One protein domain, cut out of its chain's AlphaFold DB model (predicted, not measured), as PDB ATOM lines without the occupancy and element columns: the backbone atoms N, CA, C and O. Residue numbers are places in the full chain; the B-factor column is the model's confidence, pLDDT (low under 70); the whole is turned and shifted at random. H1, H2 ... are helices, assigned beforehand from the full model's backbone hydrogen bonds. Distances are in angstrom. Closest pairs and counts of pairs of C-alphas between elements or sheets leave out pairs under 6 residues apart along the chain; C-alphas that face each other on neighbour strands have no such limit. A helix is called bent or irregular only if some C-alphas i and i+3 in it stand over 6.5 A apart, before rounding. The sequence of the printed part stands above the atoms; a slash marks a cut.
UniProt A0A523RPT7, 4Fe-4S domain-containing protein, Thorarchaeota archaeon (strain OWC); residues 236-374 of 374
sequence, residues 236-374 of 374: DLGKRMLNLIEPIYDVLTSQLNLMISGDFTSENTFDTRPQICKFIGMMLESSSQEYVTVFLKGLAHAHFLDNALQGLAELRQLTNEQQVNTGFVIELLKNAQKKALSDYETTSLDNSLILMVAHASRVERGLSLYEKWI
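Overview. This is residues 236 to 374 of the 374 residues of the protein "4Fe-4S domain-containing protein" of Thorarchaeota archaeon (strain OWC) (UniProt A0A523RPT7). What shape is this? An elongated helical bundle, four helices side by side, is formed by the long helix H3 with H1b, H4 and H5. Helix H2 folds back along the earlier part of H3, and H1a packs on H2. What is printed? The printed part has 139 residues, with five named helices, H1 to H5 in order, and no named strand: all helix. It is compact, with a radius of gyration of the C-alphas of 16.5 A and spans of 52 by 29 by 21 A.

Along the chain. Where is the longest helix? H3, residues 286 to 320, runs 47.1 A from C-alpha 286 at (11.694, 206.815, 29.209). It is irregular, C-alphas 290 and 293 being 8.0 A apart, with a kink of 73 degrees near residue 293. Where are the others? H1, residues 236 to 260, was assigned as one helix by its hydrogen bonds but is bent, C-alphas 244 and 247 being 6.5 A apart; its arms are H1a, residues 236 to 244, and H1b, residues 247 to 260. H2 is residues 273 to 283, H4 residues 326 to 337, and H5, residues 351 to 373, runs 33.9 A to C-alpha 373 at (27.333, 188.385, 22.640).

Arrangement. What touches the hub, H3? Among others, H5 touches its residues 301 to 315, opposite ways at a shallow tilt of 29 degrees; the closest C-alphas, of Ala 308 and Val 363, are 4.2 A apart. H2 and H3 form a hairpin, closest at the C-alphas of Met 283 and Phe 295, 5.9 A. Are the backbones whole? Every O i to N i+4 pair is within hydrogen-bond range in H1a, H1b, H2 and H4, against 27 of 31 in H3 and 17 of 19 in H5.

Size, cuts and confidence. How far does it reach? The two farthest C-alphas, of Ser 286 and Ser 348, are 53.2 A apart. Is it unbroken? The printed part has no cut, the links H1 to H2 and H4 to H5 are long, and no printed residue is under 70 in pLDDT.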
ATOM      1  N   ASP A 236      18.119 192.391  35.183       86.38
ATOM      2  CA  ASP A 236      16.825 192.449  34.504       86.38
ATOM      3  C   ASP A 236      16.936 192.899  33.038       86.38
ATOM      4  O   ASP A 236      16.324 192.293  32.158       86.38
ATOM      5  N   LEU A 237      17.778 193.895  32.735       87.19
ATOM      6  CA  LEU A 237      17.986 194.355  31.361       87.19
ATOM      7  C   LEU A 237      18.598 193.250  30.494       87.19
ATOM      8  O   LEU A 237      18.115 192.999  29.392       87.19
ATOM      9  N   GLY A 238      19.616 192.546  31.001       86.19
ATOM     10  CA  GLY A 238      20.231 191.423  30.286       86.19
ATOM     11  C   GLY A 238      19.211 190.338  29.921       86.19
ATOM     12  O   GLY A 238      19.142 189.917  28.767       86.19
ATOM     13  N   LYS A 239      18.346 189.957  30.871       89.25
ATOM     14  CA  LYS A 239      17.253 188.997  30.636       89.25
ATOM     15  C   LYS A 239      16.244 189.492  29.606       89.25
ATOM     16  O   LYS A 239      15.830 188.728  28.740       89.25
ATOM     17  N   ARG A 240      15.853 190.768  29.668       91.50
ATOM     18  CA  ARG A 240      14.949 191.373  28.678       91.50
ATOM     19  C   ARG A 240      15.535 191.310  27.269       91.50
ATOM     20  O   ARG A 240      14.824 190.944  26.341       91.50
ATOM     21  N   MET A 241      16.819 191.631  27.120       92.56
ATOM     22  CA  MET A 241      17.516 191.576  25.833       92.56
ATOM     23  C   MET A 241      17.600 190.141  25.296       92.56
ATOM     24  O   MET A 241      17.308 189.923  24.121       92.56
ATOM     25  N   LEU A 242      17.921 189.172  26.161       91.94
ATOM     26  CA  LEU A 242      17.920 187.742  25.833       91.94
ATOM     27  C   LEU A 242      16.551 187.270  25.332       91.94
ATOM     28  O   LEU A 242      16.451 186.754  24.225       91.94
ATOM     29  N   ASN A 243      15.482 187.572  26.072       93.81
ATOM     30  CA  ASN A 243      14.113 187.185  25.712       93.81
ATOM     31  C   ASN A 243      13.649 187.729  24.347       93.81
ATOM     32  O   ASN A 243      12.688 187.218  23.770       93.81
ATOM     33  N   LEU A 244      14.277 188.796  23.843       94.38
ATOM     34  CA  LEU A 244      13.971 189.357  22.529       94.38
ATOM     35  C   LEU A 244      14.811 188.738  21.405       94.38
ATOM     36  O   LEU A 244      14.300 188.591  20.295       94.38
ATOM     37  N   ILE A 245      16.074 188.392  21.670       95.75
ATOM     38  CA  ILE A 245      16.998 187.857  20.657       95.75
ATOM     39  C   ILE A 245      16.909 186.332  20.520       95.75
ATOM     40  O   ILE A 245      16.965 185.832  19.396       95.75
ATOM     41  N   GLU A 246      16.734 185.601  21.628       95.81
ATOM     42  CA  GLU A 246      16.701 184.132  21.664       95.81
ATOM     43  C   GLU A 246      15.673 183.558  20.682       95.81
ATOM     44  O   GLU A 246      16.062 182.716  19.878       95.81
ATOM     45  N   PRO A 247      14.427 184.073  20.587       96.50
ATOM     46  CA  PRO A 247      13.466 183.546  19.620       96.50
ATOM     47  C   PRO A 247      13.933 183.643  18.161       96.50
ATOM     48  O   PRO A 247      13.619 182.768  17.358       96.50
ATOM     49  N   ILE A 248      14.679 184.694  17.797       97.38
ATOM     50  CA  ILE A 248      15.220 184.851  16.437       97.38
ATOM     51  C   ILE A 248      16.328 183.814  16.200       97.38
ATOM     52  O   ILE A 248      16.385 183.184  15.144       97.38
ATOM     53  N   TYR A 249      17.200 183.620  17.191       97.50
ATOM     54  CA  TYR A 249      18.294 182.655  17.122       97.50
ATOM     55  C   TYR A 249      17.811 181.195  17.125       97.50
ATOM     56  O   TYR A 249      18.307 180.377  16.347       97.50
ATOM     57  N   ASP A 250      16.811 180.864  17.936       96.81
ATOM     58  CA  ASP A 250      16.213 179.527  18.007       96.81
ATOM     59  C   ASP A 250      15.600 179.123  16.667       96.81
ATOM     60  O   ASP A 250      15.742 177.986  16.214       96.81
ATOM     61  N   VAL A 251      14.961 180.071  15.981       96.88
ATOM     62  CA  VAL A 251      14.448 179.864  14.626       96.88
ATOM     63  C   VAL A 251      15.595 179.648  13.648       96.88
ATOM     64  O   VAL A 251      15.540 178.700  12.864       96.88
ATOM     65  N   LEU A 252      16.634 180.491  13.691       97.38
ATOM     66  CA  LEU A 252      17.802 180.360  12.818       97.38
ATOM     67  C   LEU A 252      18.437 178.973  12.953       97.38
ATOM     68  O   LEU A 252      18.654 178.292  11.953       97.38
ATOM     69  N   THR A 253      18.696 178.535  14.183       97.75
ATOM     70  CA  THR A 253      19.315 177.234  14.462       97.75
ATOM     71  C   THR A 253      18.392 176.066  14.123       97.75
ATOM     72  O   THR A 253      18.853 175.076  13.556       97.75
ATOM     73  N   SER A 254      17.088 176.180  14.385       96.62
ATOM     74  CA  SER A 254      16.106 175.160  14.002       96.62
ATOM     75  C   SER A 254      16.038 174.981  12.486       96.62
ATOM     76  O   SER A 254      16.116 173.855  11.998       96.62
ATOM     77  N   GLN A 255      15.952 176.076  11.722       97.00
ATOM     78  CA  GLN A 255      15.934 176.016  10.257       97.00
ATOM     79  C   GLN A 255      17.255 175.507   9.682       97.00
ATOM     80  O   GLN A 255      17.245 174.688   8.764       97.00
ATOM     81  N   LEU A 256      18.382 175.946  10.244       97.62
ATOM     82  CA  LEU A 256      19.704 175.450   9.877       97.62
ATOM     83  C   LEU A 256      19.793 173.930  10.057       97.62
ATOM     84  O   LEU A 256      20.218 173.228   9.143       97.62
ATOM     85  N   ASN A 257      19.353 173.412  11.206       97.62
ATOM     86  CA  ASN A 257      19.386 171.980  11.498       97.62
ATOM     87  C   ASN A 257      18.457 171.174  10.575       97.62
ATOM     88  O   ASN A 257      18.855 170.104  10.113       97.62
ATOM     89  N   LEU A 258      17.262 171.689  10.257       96.69
ATOM     90  CA  LEU A 258      16.360 171.070   9.276       96.69
ATOM     91  C   LEU A 258      17.026 170.966   7.897       96.69
ATOM     92  O   LEU A 258      17.103 169.871   7.337       96.69
ATOM     93  N   MET A 259      17.611 172.056   7.399       97.25
ATOM     94  CA  MET A 259      18.290 172.057   6.099       97.25
ATOM     95  C   MET A 259      19.521 171.143   6.088       97.25
ATOM     96  O   MET A 259      19.717 170.394   5.135       97.25
ATOM     97  N   ILE A 260      20.313 171.110   7.168       97.88
ATOM     98  CA  ILE A 260      21.441 170.172   7.325       97.88
ATOM     99  C   ILE A 260      20.974 168.708   7.309       97.88
ATOM    100  O   ILE A 260      21.707 167.837   6.831       97.88
ATOM    101  N   SER A 261      19.771 168.425   7.817       97.31
ATOM    102  CA  SER A 261      19.170 167.086   7.791       97.31
ATOM    103  C   SER A 261      18.607 166.684   6.420       97.31
ATOM    104  O   SER A 261      18.217 165.533   6.237       97.31
ATOM    105  N   GLY A 262      18.609 167.605   5.450       96.44
ATOM    106  CA  GLY A 262      18.088 167.384   4.104       96.44
ATOM    107  C   GLY A 262      16.645 167.844   3.894       96.44
ATOM    108  O   GLY A 262      16.109 167.622   2.810       96.44
ATOM    109  N   ASP A 263      16.012 168.486   4.882       95.94
ATOM    110  CA  ASP A 263      14.666 169.044   4.735       95.94
ATOM    111  C   ASP A 263      14.717 170.502   4.256       95.94
ATOM    112  O   ASP A 263      15.005 171.432   5.014       95.94
ATOM    113  N   PHE A 264      14.398 170.689   2.976       93.25
ATOM    114  CA  PHE A 264      14.259 171.989   2.312       93.25
ATOM    115  C   PHE A 264      12.791 172.358   2.034       93.25
ATOM    116  O   PHE A 264      12.508 173.394   1.434       93.25
ATOM    117  N   THR A 265      11.847 171.523   2.477       90.50
ATOM    118  CA  THR A 265      10.409 171.690   2.211       90.50
ATOM    119  C   THR A 265       9.681 172.437   3.322       90.50
ATOM    120  O   THR A 265       8.639 173.042   3.082       90.50
ATOM    121  N   SER A 266      10.232 172.428   4.538       83.12
ATOM    122  CA  SER A 266       9.655 173.121   5.687       83.12
ATOM    123  C   SER A 266       9.759 174.644   5.544       83.12
ATOM    124  O   SER A 266      10.779 175.266   5.855       83.12
ATOM    125  N   GLU A 267       8.678 175.271   5.082       76.00
ATOM    126  CA  GLU A 267       8.499 176.723   5.097       76.00
ATOM    127  C   GLU A 267       7.994 177.186   6.466       76.00
ATOM    128  O   GLU A 267       6.839 177.565   6.643       76.00
ATOM    129  N   ASN A 268       8.866 177.176   7.473       75.75
ATOM    130  CA  ASN A 268       8.565 177.920   8.690       75.75
ATOM    131  C   ASN A 268       8.901 179.401   8.459       75.75
ATOM    132  O   ASN A 268      10.042 179.827   8.637       75.75
ATOM    133  N   THR A 269       7.933 180.195   8.001       76.50
ATOM    134  CA  THR A 269       8.101 181.647   7.857       76.50
ATOM    135  C   THR A 269       7.997 182.300   9.231       76.50
ATOM    136  O   THR A 269       6.936 182.769   9.645       76.50
ATOM    137  N   PHE A 270       9.096 182.296   9.976       84.81
ATOM    138  CA  PHE A 270       9.180 183.089  11.190       84.81
ATOM    139  C   PHE A 270       9.394 184.551  10.818       84.81
ATOM    140  O   PHE A 270      10.425 184.920  10.255       84.81
ATOM    141  N   ASP A 271       8.412 185.379  11.147       91.12
ATOM    142  CA  ASP A 271       8.555 186.820  11.045       91.12
ATOM    143  C   ASP A 271       9.391 187.323  12.230       91.12
ATOM    144  O   ASP A 271       8.966 187.242  13.382       91.12
ATOM    145  N   THR A 272      10.593 187.829  11.950       93.38
ATOM    146  CA  THR A 272      11.489 188.436  12.949       93.38
ATOM    147  C   THR A 272      11.011 189.821  13.382       93.38
ATOM    148  O   THR A 272      11.457 190.347  14.411       93.38
ATOM    149  N   ARG A 273      10.114 190.449  12.605       93.19
ATOM    150  CA  ARG A 273       9.706 191.837  12.815       93.19
ATOM    151  C   ARG A 273       9.075 192.090  14.175       93.19
ATOM    152  O   ARG A 273       9.489 193.066  14.797       93.19
ATOM    153  N   PRO A 274       8.161 191.263  14.709       94.44
ATOM    154  CA  PRO A 274       7.574 191.507  16.021       94.44
ATOM    155  C   PRO A 274       8.622 191.666  17.133       94.44
ATOM    156  O   PRO A 274       8.472 192.528  17.997       94.44
ATOM    157  N   GLN A 275       9.704 190.885  17.112       94.69
ATOM    158  CA  GLN A 275      10.796 190.948  18.087       94.69
ATOM    159  C   GLN A 275      11.640 192.211  17.893       94.69
ATOM    160  O   GLN A 275      11.908 192.925  18.860       94.69
ATOM    161  N   ILE A 276      11.994 192.542  16.648       94.94
ATOM    162  CA  ILE A 276      12.725 193.777  16.311       94.94
ATOM    163  C   ILE A 276      11.916 195.016  16.725       94.94
ATOM    164  O   ILE A 276      12.448 195.953  17.323       94.94
ATOM    165  N   CYS A 277      10.606 195.011  16.487       95.25
ATOM    166  CA  CYS A 277       9.740 196.120  16.865       95.25
ATOM    167  C   CYS A 277       9.570 196.223  18.385       95.25
ATOM    168  O   CYS A 277       9.487 197.333  18.908       95.25
ATOM    169  N   LYS A 278       9.594 195.100  19.118       95.00
ATOM    170  CA  LYS A 278       9.656 195.107  20.588       95.00
ATOM    171  C   LYS A 278      10.966 195.707  21.105       95.00
ATOM    172  O   LYS A 278      10.902 196.530  22.014       95.00
ATOM    173  N   PHE A 279      12.119 195.386  20.499       94.12
ATOM    174  CA  PHE A 279      13.394 196.044  20.831       94.12
ATOM    175  C   PHE A 279      13.284 197.566  20.699       94.12
ATOM    176  O   PHE A 279      13.618 198.287  21.635       94.12
ATOM    177  N   ILE A 280      12.781 198.057  19.562       95.00
ATOM    178  CA  ILE A 280      12.604 199.497  19.323       95.00
ATOM    179  C   ILE A 280      11.584 200.092  20.302       95.00
ATOM    180  O   ILE A 280      11.813 201.166  20.851       95.00
ATOM    181  N   GLY A 281      10.477 199.396  20.559       94.50
ATOM    182  CA  GLY A 281       9.458 199.802  21.526       94.50
ATOM    183  C   GLY A 281      10.049 200.064  22.912       94.50
ATOM    184  O   GLY A 281       9.905 201.175  23.422       94.50
ATOM    185  N   MET A 282      10.781 199.083  23.447       93.81
ATOM    186  CA  MET A 282      11.443 199.154  24.755       93.81
ATOM    187  C   MET A 282      12.569 200.184  24.782       93.81
ATOM    188  O   MET A 282      12.695 200.943  25.741       93.81
ATOM    189  N   MET A 283      13.355 200.266  23.704       94.38
ATOM    190  CA  MET A 283      14.393 201.280  23.541       94.38
ATOM    191  C   MET A 283      13.820 202.695  23.556       94.38
ATOM    192  O   MET A 283      14.581 203.615  23.811       94.38
ATOM    193  N   LEU A 284      12.532 202.899  23.275       93.06
ATOM    194  CA  LEU A 284      11.886 204.214  23.249       93.06
ATOM    195  C   LEU A 284      11.162 204.569  24.555       93.06
ATOM    196  O   LEU A 284      10.684 205.693  24.690       93.06
ATOM    197  N   GLU A 285      11.109 203.662  25.530       92.44
ATOM    198  CA  GLU A 285      10.597 203.958  26.871       92.44
ATOM    199  C   GLU A 285      11.516 204.958  27.595       92.44
ATOM    200  O   GLU A 285      12.733 204.996  27.380       92.44
ATOM    201  N   SER A 286      10.941 205.806  28.451       87.31
ATOM    202  CA  SER A 286      11.694 206.815  29.209       87.31
ATOM    203  C   SER A 286      12.672 206.183  30.203       87.31
ATOM    204  O   SER A 286      13.804 206.643  30.318       87.31
ATOM    205  N   SER A 287      12.278 205.080  30.844       88.75
ATOM    206  CA  SER A 287      13.117 204.266  31.739       88.75
ATOM    207  C   SER A 287      14.348 203.667  31.052       88.75
ATOM    208  O   SER A 287      15.326 203.353  31.715       88.75
ATOM    209  N   SER A 288      14.328 203.530  29.726       90.56
ATOM    210  CA  SER A 288      15.397 202.894  28.947       90.56
ATOM    211  C   SER A 288      16.436 203.886  28.407       90.56
ATOM    212  O   SER A 288      17.310 203.498  27.630       90.56
ATOM    213  N   GLN A 289      16.335 205.175  28.752       89.12
ATOM    214  CA  GLN A 289      17.161 206.230  28.153       89.12
ATOM    215  C   GLN A 289      18.660 206.051  28.435       89.12
ATOM    216  O   GLN A 289      19.480 206.297  27.553       89.12
ATOM    217  N   GLU A 290      19.027 205.582  29.626       91.25
ATOM    218  CA  GLU A 290      20.428 205.336  29.989       91.25
ATOM    219  C   GLU A 290      21.015 204.073  29.340       91.25
ATOM    220  O   GLU A 290      22.232 203.897  29.322       91.25
ATOM    221  N   TYR A 291      20.171 203.220  28.754       93.56
ATOM    222  CA  TYR A 291      20.545 201.928  28.174       93.56
ATOM    223  C   TYR A 291      20.441 201.891  26.648       93.56
ATOM    224  O   TYR A 291      20.509 200.819  26.045       93.56
ATOM    225  N   VAL A 292      20.291 203.047  25.995       94.50
ATOM    226  CA  VAL A 292      20.136 203.137  24.533       94.50
ATOM    227  C   VAL A 292      21.256 202.397  23.794       94.50
ATOM    228  O   VAL A 292      20.969 201.681  22.840       94.50
ATOM    229  N   THR A 293      22.508 202.477  24.251       95.62
ATOM    230  CA  THR A 293      23.635 201.755  23.626       95.62
ATOM    231  C   THR A 293      23.458 200.242  23.678       95.62
ATOM    232  O   THR A 293      23.706 199.560  22.686       95.62
ATOM    233  N   VAL A 294      22.987 199.714  24.811       94.81
ATOM    234  CA  VAL A 294      22.714 198.282  24.982       94.81
ATOM    235  C   VAL A 294      21.600 197.836  24.039       94.81
ATOM    236  O   VAL A 294      21.762 196.843  23.330       94.81
ATOM    237  N   PHE A 295      20.509 198.603  23.955       95.88
ATOM    238  CA  PHE A 295      19.424 198.331  23.008       95.88
ATOM    239  C   PHE A 295      19.896 198.371  21.552       95.88
ATOM    240  O   PHE A 295      19.572 197.464  20.785       95.88
ATOM    241  N   LEU A 296      20.701 199.367  21.171       96.94
ATOM    242  CA  LEU A 296      21.281 199.463  19.830       96.94
ATOM    243  C   LEU A 296      22.194 198.277  19.519       96.94
ATOM    244  O   LEU A 296      22.153 197.758  18.407       96.94
ATOM    245  N   LYS A 297      22.977 197.811  20.498       96.06
ATOM    246  CA  LYS A 297      23.800 196.612  20.345       96.06
ATOM    247  C   LYS A 297      22.930 195.374  20.135       96.06
ATOM    248  O   LYS A 297      23.205 194.604  19.221       96.06
ATOM    249  N   GLY A 298      21.856 195.189  20.904       96.19
ATOM    250  CA  GLY A 298      20.925 194.074  20.677       96.19
ATOM    251  C   GLY A 298      20.209 194.144  19.328       96.19
ATOM    252  O   GLY A 298      20.120 193.135  18.635       96.19
ATOM    253  N   LEU A 299      19.788 195.338  18.900       97.19
ATOM    254  CA  LEU A 299      19.228 195.563  17.566       97.19
ATOM    255  C   LEU A 299      20.226 195.243  16.452       97.19
ATOM    256  O   LEU A 299      19.835 194.664  15.441       97.19
ATOM    257  N   ALA A 300      21.505 195.567  16.641       98.00
ATOM    258  CA  ALA A 300      22.551 195.216  15.693       98.00
ATOM    259  C   ALA A 300      22.710 193.690  15.566       98.00
ATOM    260  O   ALA A 300      22.776 193.175  14.452       98.00
ATOM    261  N   HIS A 301      22.679 192.943  16.676       97.75
ATOM    262  CA  HIS A 301      22.670 191.473  16.633       97.75
ATOM    263  C   HIS A 301      21.412 190.939  15.936       97.75
ATOM    264  O   HIS A 301      21.517 190.084  15.058       97.75
ATOM    265  N   ALA A 302      20.236 191.483  16.262       97.75
ATOM    266  CA  ALA A 302      18.976 191.096  15.628       97.75
ATOM    267  C   ALA A 302      19.000 191.346  14.112       97.75
ATOM    268  O   ALA A 302      18.539 190.504  13.348       97.75
ATOM    269  N   HIS A 303      19.593 192.458  13.666       97.88
ATOM    270  CA  HIS A 303      19.773 192.776  12.250       97.88
ATOM    271  C   HIS A 303      20.602 191.716  11.513       97.88
ATOM    272  O   HIS A 303      20.217 191.270  10.433       97.88
ATOM    273  N   PHE A 304      21.719 191.271  12.092       98.25
ATOM    274  CA  PHE A 304      22.553 190.250  11.455       98.25
ATOM    275  C   PHE A 304      21.960 188.836  11.539       98.25
ATOM    276  O   PHE A 304      22.182 188.047  10.623       98.25
ATOM    277  N   LEU A 305      21.167 188.520  12.566       98.19
ATOM    278  CA  LEU A 305      20.393 187.273  12.619       98.19
ATOM    279  C   LEU A 305      19.252 187.256  11.590       98.19
ATOM    280  O   LEU A 305      19.054 186.256  10.907       98.19
ATOM    281  N   ASP A 306      18.545 188.372  11.423       97.50
ATOM    282  CA  ASP A 306      17.542 188.555  10.369       97.50
ATOM    283  C   ASP A 306      18.177 188.393   8.975       97.50
ATOM    284  O   ASP A 306      17.667 187.680   8.110       97.50
ATOM    285  N   ASN A 307      19.373 188.961   8.781       97.62
ATOM    286  CA  ASN A 307      20.155 188.762   7.565       97.62
ATOM    287  C   ASN A 307      20.587 187.293   7.361       97.62
ATOM    288  O   ASN A 307      20.607 186.831   6.222       97.62
ATOM    289  N   ALA A 308      20.904 186.553   8.425       98.25
ATOM    290  CA  ALA A 308      21.214 185.123   8.364       98.25
ATOM    291  C   ALA A 308      19.994 184.275   7.963       98.25
ATOM    292  O   ALA A 308      20.115 183.399   7.108       98.25
ATOM    293  N   LEU A 309      18.814 184.568   8.520       97.69
ATOM    294  CA  LEU A 309      17.556 183.893   8.179       97.69
ATOM    295  C   LEU A 309      17.178 184.089   6.709       97.69
ATOM    296  O   LEU A 309      16.809 183.132   6.032       97.69
ATOM    297  N   GLN A 310      17.348 185.303   6.186       96.81
ATOM    298  CA  GLN A 310      17.216 185.558   4.752       96.81
ATOM    299  C   GLN A 310      18.227 184.732   3.936       96.81
ATOM    300  O   GLN A 310      17.877 184.205   2.890       96.81
ATOM    301  N   GLY A 311      19.465 184.560   4.416       97.31
ATOM    302  CA  GLY A 311      20.444 183.663   3.790       97.31
ATOM    303  C   GLY A 311      19.952 182.213   3.680       97.31
ATOM    304  O   GLY A 311      20.076 181.610   2.616       97.31
ATOM    305  N   LEU A 312      19.345 181.669   4.743       97.56
ATOM    306  CA  LEU A 312      18.738 180.330   4.712       97.56
ATOM    307  C   LEU A 312      17.551 180.244   3.746       97.56
ATOM    308  O   LEU A 312      17.429 179.252   3.028       97.56
ATOM    309  N   ALA A 313      16.693 181.267   3.713       96.44
ATOM    310  CA  ALA A 313      15.544 181.311   2.811       96.44
ATOM    311  C   ALA A 313      15.973 181.267   1.334       96.44
ATOM    312  O   ALA A 313      15.442 180.464   0.571       96.44
ATOM    313  N   GLU A 314      16.987 182.048   0.959       96.38
ATOM    314  CA  GLU A 314      17.539 182.065  -0.403       96.38
ATOM    315  C   GLU A 314      18.184 180.716  -0.771       96.38
ATOM    316  O   GLU A 314      17.909 180.159  -1.831       96.38
ATOM    317  N   LEU A 315      18.976 180.113   0.127       96.50
ATOM    318  CA  LEU A 315      19.548 178.774  -0.099       96.50
ATOM    319  C   LEU A 315      18.467 177.704  -0.290       96.50
ATOM    320  O   LEU A 315      18.620 176.804  -1.120       96.50
ATOM    321  N   ARG A 316      17.372 177.795   0.471       95.94
ATOM    322  CA  ARG A 316      16.214 176.913   0.315       95.94
ATOM    323  C   ARG A 316      15.565 177.098  -1.050       95.94
ATOM    324  O   ARG A 316      15.329 176.102  -1.728       95.94
ATOM    325  N   GLN A 317      15.324 178.341  -1.462       95.00
ATOM    326  CA  GLN A 317      14.749 178.650  -2.769       95.00
ATOM    327  C   GLN A 317      15.609 178.086  -3.909       95.00
ATOM    328  O   GLN A 317      15.100 177.314  -4.719       95.00
ATOM    329  N   LEU A 318      16.918 178.366  -3.911       93.75
ATOM    330  CA  LEU A 318      17.857 177.846  -4.914       93.75
ATOM    331  C   LEU A 318      17.839 176.308  -4.981       93.75
ATOM    332  O   LEU A 318      17.893 175.719  -6.062       93.75
ATOM    333  N   THR A 319      17.740 175.647  -3.822       94.44
ATOM    334  CA  THR A 319      17.676 174.179  -3.735       94.44
ATOM    335  C   THR A 319      16.357 173.637  -4.293       94.44
ATOM    336  O   THR A 319      16.365 172.677  -5.062       94.44
ATOM    337  N   ASN A 320      15.226 174.258  -3.946       93.50
ATOM    338  CA  ASN A 320      13.892 173.842  -4.396       93.50
ATOM    339  C   ASN A 320      13.688 174.065  -5.902       93.50
ATOM    340  O   ASN A 320      13.037 173.256  -6.561       93.50
ATOM    341  N   GLU A 321      14.294 175.112  -6.460       93.25
ATOM    342  CA  GLU A 321      14.311 175.388  -7.901       93.25
ATOM    343  C   GLU A 321      15.288 174.479  -8.676       93.25
ATOM    344  O   GLU A 321      15.426 174.621  -9.890       93.25
ATOM    345  N   GLN A 322      15.952 173.529  -7.998       89.81
ATOM    346  CA  GLN A 322      16.956 172.614  -8.561       89.81
ATOM    347  C   GLN A 322      18.128 173.331  -9.248       89.81
ATOM    348  O   GLN A 322      18.793 172.765 -10.115       89.81
ATOM    349  N   GLN A 323      18.410 174.572  -8.848       88.44
ATOM    350  CA  GLN A 323      19.521 175.354  -9.394       88.44
ATOM    351  C   GLN A 323      20.865 174.937  -8.796       88.44
ATOM    352  O   GLN A 323      21.914 175.294  -9.323       88.44
ATOM    353  N   VAL A 324      20.843 174.185  -7.691       90.62
ATOM    354  CA  VAL A 324      22.041 173.820  -6.935       90.62
ATOM    355  C   VAL A 324      21.996 172.391  -6.398       90.62
ATOM    356  O   VAL A 324      20.934 171.809  -6.175       90.62
ATOM    357  N   ASN A 325      23.176 171.816  -6.152       94.00
ATOM    358  CA  ASN A 325      23.306 170.494  -5.548       94.00
ATOM    359  C   ASN A 325      22.995 170.546  -4.039       94.00
ATOM    360  O   ASN A 325      23.737 171.146  -3.263       94.00
ATOM    361  N   THR A 326      21.941 169.849  -3.611       95.62
ATOM    362  CA  THR A 326      21.518 169.768  -2.202       95.62
ATOM    363  C   THR A 326      22.630 169.293  -1.261       95.62
ATOM    364  O   THR A 326      22.775 169.814  -0.157       95.62
ATOM    365  N   GLY A 327      23.440 168.318  -1.689       96.62
ATOM    366  CA  GLY A 327      24.551 167.793  -0.893       96.62
ATOM    367  C   GLY A 327      25.610 168.856  -0.604       96.62
ATOM    368  O   GLY A 327      26.079 168.957   0.528       96.62
ATOM    369  N   PHE A 328      25.914 169.697  -1.595       95.38
ATOM    370  CA  PHE A 328      26.836 170.819  -1.432       95.38
ATOM    371  C   PHE A 328      26.277 171.900  -0.494       95.38
ATOM    372  O   PHE A 328      26.989 172.371   0.389       95.38
ATOM    373  N   VAL A 329      24.987 172.242  -0.601       96.81
ATOM    374  CA  VAL A 329      24.342 173.185   0.338       96.81
ATOM    375  C   VAL A 329      24.421 172.673   1.779       96.81
ATOM    376  O   VAL A 329      24.770 173.428   2.685       96.81
ATOM    377  N   ILE A 330      24.155 171.381   2.006       97.88
ATOM    378  CA  ILE A 330      24.282 170.756   3.333       97.88
ATOM    379  C   ILE A 330      25.719 170.865   3.861       97.88
ATOM    380  O   ILE A 330      25.917 171.145   5.045       97.88
ATOM    381  N   GLU A 331      26.722 170.636   3.013       97.44
ATOM    382  CA  GLU A 331      28.133 170.781   3.382       97.44
ATOM    383  C   GLU A 331      28.462 172.220   3.801       97.44
ATOM    384  O   GLU A 331      29.002 172.431   4.889       97.44
ATOM    385  N   LEU A 332      28.052 173.209   3.001       97.31
ATOM    386  CA  LEU A 332      28.239 174.624   3.316       97.31
ATOM    387  C   LEU A 332      27.591 175.009   4.643       97.31
ATOM    388  O   LEU A 332      28.219 175.678   5.458       97.31
ATOM    389  N   LEU A 333      26.360 174.566   4.897       98.12
ATOM    390  CA  LEU A 333      25.660 174.861   6.147       98.12
ATOM    391  C   LEU A 333      26.330 174.205   7.361       98.12
ATOM    392  O   LEU A 333      26.411 174.825   8.423       98.12
ATOM    393  N   LYS A 334      26.875 172.989   7.214       98.00
ATOM    394  CA  LYS A 334      27.695 172.353   8.259       98.00
ATOM    395  C   LYS A 334      28.974 173.144   8.534       98.00
ATOM    396  O   LYS A 334      29.362 173.268   9.694       98.00
ATOM    397  N   ASN A 335      29.624 173.675   7.500       97.62
ATOM    398  CA  ASN A 335      30.816 174.507   7.663       97.62
ATOM    399  C   ASN A 335      30.476 175.876   8.265       97.62
ATOM    400  O   ASN A 335      31.171 176.305   9.180       97.62
ATOM    401  N   ALA A 336      29.352 176.484   7.879       97.62
ATOM    402  CA  ALA A 336      28.832 177.708   8.488       97.62
ATOM    403  C   ALA A 336      28.554 177.527   9.988       97.62
ATOM    404  O   ALA A 336      28.943 178.360  10.804       97.62
ATOM    405  N   GLN A 337      27.927 176.406  10.369       97.81
ATOM    406  CA  GLN A 337      27.667 176.051  11.769       97.81
ATOM    407  C   GLN A 337      28.963 175.881  12.576       97.81
ATOM    408  O   GLN A 337      29.008 176.212  13.759       97.81
ATOM    409  N   LYS A 338      30.023 175.376  11.939       97.38
ATOM    410  CA  LYS A 338      31.357 175.209  12.535       97.38
ATOM    411  C   LYS A 338      32.243 176.450  12.427       97.38
ATOM    412  O   LYS A 338      33.348 176.425  12.961       97.38
ATOM    413  N   LYS A 339      31.765 177.513  11.773       96.19
ATOM    414  CA  LYS A 339      32.498 178.758  11.507       96.19
ATOM    415  C   LYS A 339      33.776 178.547  10.691       96.19
ATOM    416  O   LYS A 339      34.835 179.057  11.046       96.19
ATOM    417  N   ALA A 340      33.671 177.728   9.652       95.81
ATOM    418  CA  ALA A 340      34.779 177.299   8.804       95.81
ATOM    419  C   ALA A 340      34.605 177.724   7.332       95.81
ATOM    420  O   ALA A 340      35.259 177.176   6.449       95.81
ATOM    421  N   LEU A 341      33.714 178.675   7.021       93.19
ATOM    422  CA  LEU A 341      33.549 179.156   5.645       93.19
ATOM    423  C   LEU A 341      34.693 180.055   5.173       93.19
ATOM    424  O   LEU A 341      34.880 180.192   3.965       93.19
ATOM    425  N   SER A 342      35.474 180.641   6.086       87.25
ATOM    426  CA  SER A 342      36.670 181.420   5.733       87.25
ATOM    427  C   SER A 342      37.698 180.628   4.923       87.25
ATOM    428  O   SER A 342      38.534 181.232   4.256       87.25
ATOM    429  N   ASP A 343      37.622 179.298   4.969       82.19
ATOM    430  CA  ASP A 343      38.560 178.390   4.315       82.19
ATOM    431  C   ASP A 343      38.225 178.165   2.827       82.19
ATOM    432  O   ASP A 343      39.008 177.558   2.098       82.19
ATOM    433  N   TYR A 344      37.075 178.657   2.346       85.31
ATOM    434  CA  TYR A 344      36.690 178.542   0.940       85.31
ATOM    435  C   TYR A 344      37.383 179.607   0.079       85.31
ATOM    436  O   TYR A 344      37.094 180.804   0.168       85.31
ATOM    437  N   GLU A 345      38.242 179.165  -0.842       84.56
ATOM    438  CA  GLU A 345      38.839 180.029  -1.865       84.56
ATOM    439  C   GLU A 345      37.796 180.447  -2.913       84.56
ATOM    440  O   GLU A 345      37.576 179.774  -3.923       84.56
ATOM    441  N   THR A 346      37.158 181.598  -2.684       85.12
ATOM    442  CA  THR A 346      36.101 182.139  -3.564       85.12
ATOM    443  C   THR A 346      36.531 182.371  -5.015       85.12
ATOM    444  O   THR A 346      35.681 182.369  -5.898       85.12
ATOM    445  N   THR A 347      37.829 182.525  -5.286       81.38
ATOM    446  CA  THR A 347      38.392 182.731  -6.633       81.38
ATOM    447  C   THR A 347      38.345 181.488  -7.521       81.38
ATOM    448  O   THR A 347      38.555 181.601  -8.726       81.38
ATOM    449  N   SER A 348      38.105 180.311  -6.939       81.25
ATOM    450  CA  SER A 348      38.088 179.020  -7.640       81.25
ATOM    451  C   SER A 348      36.681 178.467  -7.887       81.25
ATOM    452  O   SER A 348      36.528 177.451  -8.565       81.25
ATOM    453  N   LEU A 349      35.658 179.118  -7.330       87.19
ATOM    454  CA  LEU A 349      34.275 178.663  -7.394       87.19
ATOM    455  C   LEU A 349      33.609 179.131  -8.689       87.19
ATOM    456  O   LEU A 349      33.830 180.255  -9.135       87.19
ATOM    457  N   ASP A 350      32.753 178.286  -9.264       88.19
ATOM    458  CA  ASP A 350      31.866 178.723 -10.341       88.19
ATOM    459  C   ASP A 350      30.784 179.698  -9.834       88.19
ATOM    460  O   ASP A 350      30.561 179.857  -8.626       88.19
ATOM    461  N   ASN A 351      30.088 180.340 -10.778       84.94
ATOM    462  CA  ASN A 351      29.087 181.372 -10.491       84.94
ATOM    463  C   ASN A 351      27.942 180.887  -9.585       84.94
ATOM    464  O   ASN A 351      27.432 181.656  -8.772       84.94
ATOM    465  N   SER A 352      27.531 179.623  -9.701       84.94
ATOM    466  CA  SER A 352      26.443 179.069  -8.889       84.94
ATOM    467  C   SER A 352      26.916 178.765  -7.464       84.94
ATOM    468  O   SER A 352      26.212 179.041  -6.487       84.94
ATOM    469  N   LEU A 353      28.150 178.269  -7.326       92.12
ATOM    470  CA  LEU A 353      28.753 177.910  -6.047       92.12
ATOM    471  C   LEU A 353      29.023 179.139  -5.180       92.12
ATOM    472  O   LEU A 353      28.742 179.120  -3.979       92.12
ATOM    473  N   ILE A 354      29.519 180.228  -5.768       94.62
ATOM    474  CA  ILE A 354      29.827 181.441  -5.004       94.62
ATOM    475  C   ILE A 354      28.578 182.096  -4.398       94.62
ATOM    476  O   ILE A 354      28.651 182.605  -3.277       94.62
ATOM    477  N   LEU A 355      27.428 182.061  -5.082       94.94
ATOM    478  CA  LEU A 355      26.178 182.588  -4.529       94.94
ATOM    479  C   LEU A 355      25.751 181.776  -3.303       94.94
ATOM    480  O   LEU A 355      25.416 182.353  -2.268       94.94
ATOM    481  N   MET A 356      25.870 180.447  -3.350       95.88
ATOM    482  CA  MET A 356      25.597 179.609  -2.182       95.88
ATOM    483  C   MET A 356      26.526 179.920  -1.006       95.88
ATOM    484  O   MET A 356      26.059 180.090   0.122       95.88
ATOM    485  N   VAL A 357      27.830 180.063  -1.262       96.88
ATOM    486  CA  VAL A 357      28.803 180.465  -0.233       96.88
ATOM    487  C   VAL A 357      28.453 181.842   0.337       96.88
ATOM    488  O   VAL A 357      28.528 182.047   1.548       96.88
ATOM    489  N   ALA A 358      28.000 182.778  -0.499       97.06
ATOM    490  CA  ALA A 358      27.583 184.106  -0.067       97.06
ATOM    491  C   ALA A 358      26.401 184.058   0.910       97.06
ATOM    492  O   ALA A 358      26.434 184.729   1.943       97.06
ATOM    493  N   HIS A 359      25.378 183.252   0.621       97.75
ATOM    494  CA  HIS A 359      24.237 183.090   1.520       97.75
ATOM    495  C   HIS A 359      24.610 182.331   2.801       97.75
ATOM    496  O   HIS A 359      24.205 182.748   3.886       97.75
ATOM    497  N   ALA A 360      25.450 181.295   2.713       98.06
ATOM    498  CA  ALA A 360      25.950 180.569   3.882       98.06
ATOM    499  C   ALA A 360      26.829 181.454   4.790       98.06
ATOM    500  O   ALA A 360      26.747 181.366   6.015       98.06
ATOM    501  N   SER A 361      27.604 182.382   4.218       98.00
ATOM    502  CA  SER A 361      28.425 183.340   4.976       98.00
ATOM    503  C   SER A 361      27.580 184.286   5.843       98.00
ATOM    504  O   SER A 361      27.977 184.637   6.956       98.00
ATOM    505  N   ARG A 362      26.360 184.634   5.400       98.12
ATOM    506  CA  ARG A 362      25.392 185.383   6.226       98.12
ATOM    507  C   ARG A 362      25.016 184.589   7.478       98.12
ATOM    508  O   ARG A 362      24.977 185.159   8.566       98.12
ATOM    509  N   VAL A 363      24.783 183.283   7.318       98.50
ATOM    510  CA  VAL A 363      24.436 182.353   8.405       98.50
ATOM    511  C   VAL A 363      25.571 182.249   9.414       98.50
ATOM    512  O   VAL A 363      25.354 182.507  10.597       98.50
ATOM    513  N   GLU A 364      26.787 181.955   8.951       98.38
ATOM    514  CA  GLU A 364      27.973 181.873   9.809       98.38
ATOM    515  C   GLU A 364      28.190 183.159  10.610       98.38
ATOM    516  O   GLU A 364      28.450 183.108  11.817       98.38
ATOM    517  N   ARG A 365      28.054 184.323   9.962       98.12
ATOM    518  CA  ARG A 365      28.192 185.613  10.640       98.12
ATOM    519  C   ARG A 365      27.122 185.793  11.712       98.12
ATOM    520  O   ARG A 365      27.467 186.188  12.822       98.12
ATOM    521  N   GLY A 366      25.856 185.501  11.410       98.12
ATOM    522  CA  GLY A 366      24.764 185.583  12.385       98.12
ATOM    523  C   GLY A 366      25.037 184.739  13.634       98.12
ATOM    524  O   GLY A 366      24.986 185.262  14.748       98.12
ATOM    525  N   LEU A 367      25.421 183.470  13.446       98.25
ATOM    526  CA  LEU A 367      25.792 182.558  14.538       98.25
ATOM    527  C   LEU A 367      26.993 183.085  15.336       98.25
ATOM    528  O   LEU A 367      26.958 183.173  16.562       98.25
ATOM    529  N   SER A 368      28.049 183.501  14.633       97.31
ATOM    530  CA  SER A 368      29.288 183.982  15.245       97.31
ATOM    531  C   SER A 368      29.087 185.232  16.095       97.31
ATOM    532  O   SER A 368      29.715 185.359  17.144       97.31
ATOM    533  N   LEU A 369      28.242 186.164  15.654       96.62
ATOM    534  CA  LEU A 369      27.935 187.375  16.415       96.62
ATOM    535  C   LEU A 369      27.111 187.061  17.659       96.62
ATOM    536  O   LEU A 369      27.417 187.575  18.731       96.62
ATOM    537  N   TYR A 370      26.104 186.197  17.534       96.12
ATOM    538  CA  TYR A 370      25.280 185.793  18.668       96.12
ATOM    539  C   TYR A 370      26.110 185.133  19.775       96.12
ATOM    540  O   TYR A 370      26.036 185.542  20.930       96.12
ATOM    541  N   GLU A 371      26.980 184.187  19.419       94.56
ATOM    542  CA  GLU A 371      27.849 183.494  20.380       94.56
ATOM    543  C   GLU A 371      28.939 184.374  21.009       94.56
ATOM    544  O   GLU A 371      29.484 184.032  22.061       94.56
ATOM    545  N   LYS A 372      29.314 185.478  20.351       92.81
ATOM    546  CA  LYS A 372      30.199 186.494  20.942       92.81
ATOM    547  C   LYS A 372      29.459 187.369  21.953       92.81
ATOM    548  O   LYS A 372      30.106 187.960  22.817       92.81
ATOM    549  N   TRP A 373      28.144 187.507  21.807       90.38
ATOM    550  CA  TRP A 373      27.333 188.385  22.640       90.38
ATOM    551  C   TRP A 373      26.801 187.701  23.895       90.38
ATOM    552  O   TRP A 373      26.891 188.296  24.974       90.38
ATOM    553  N   ILE A 374      26.273 186.483  23.740       88.25
ATOM    554  CA  ILE A 374      25.988 185.527  24.828       88.25
ATOM    555  C   ILE A 374      27.270 184.928  25.327       88.25
ATOM    556  O   ILE A 374      27.277 184.474  26.485       88.25
TER     557      ILE A 374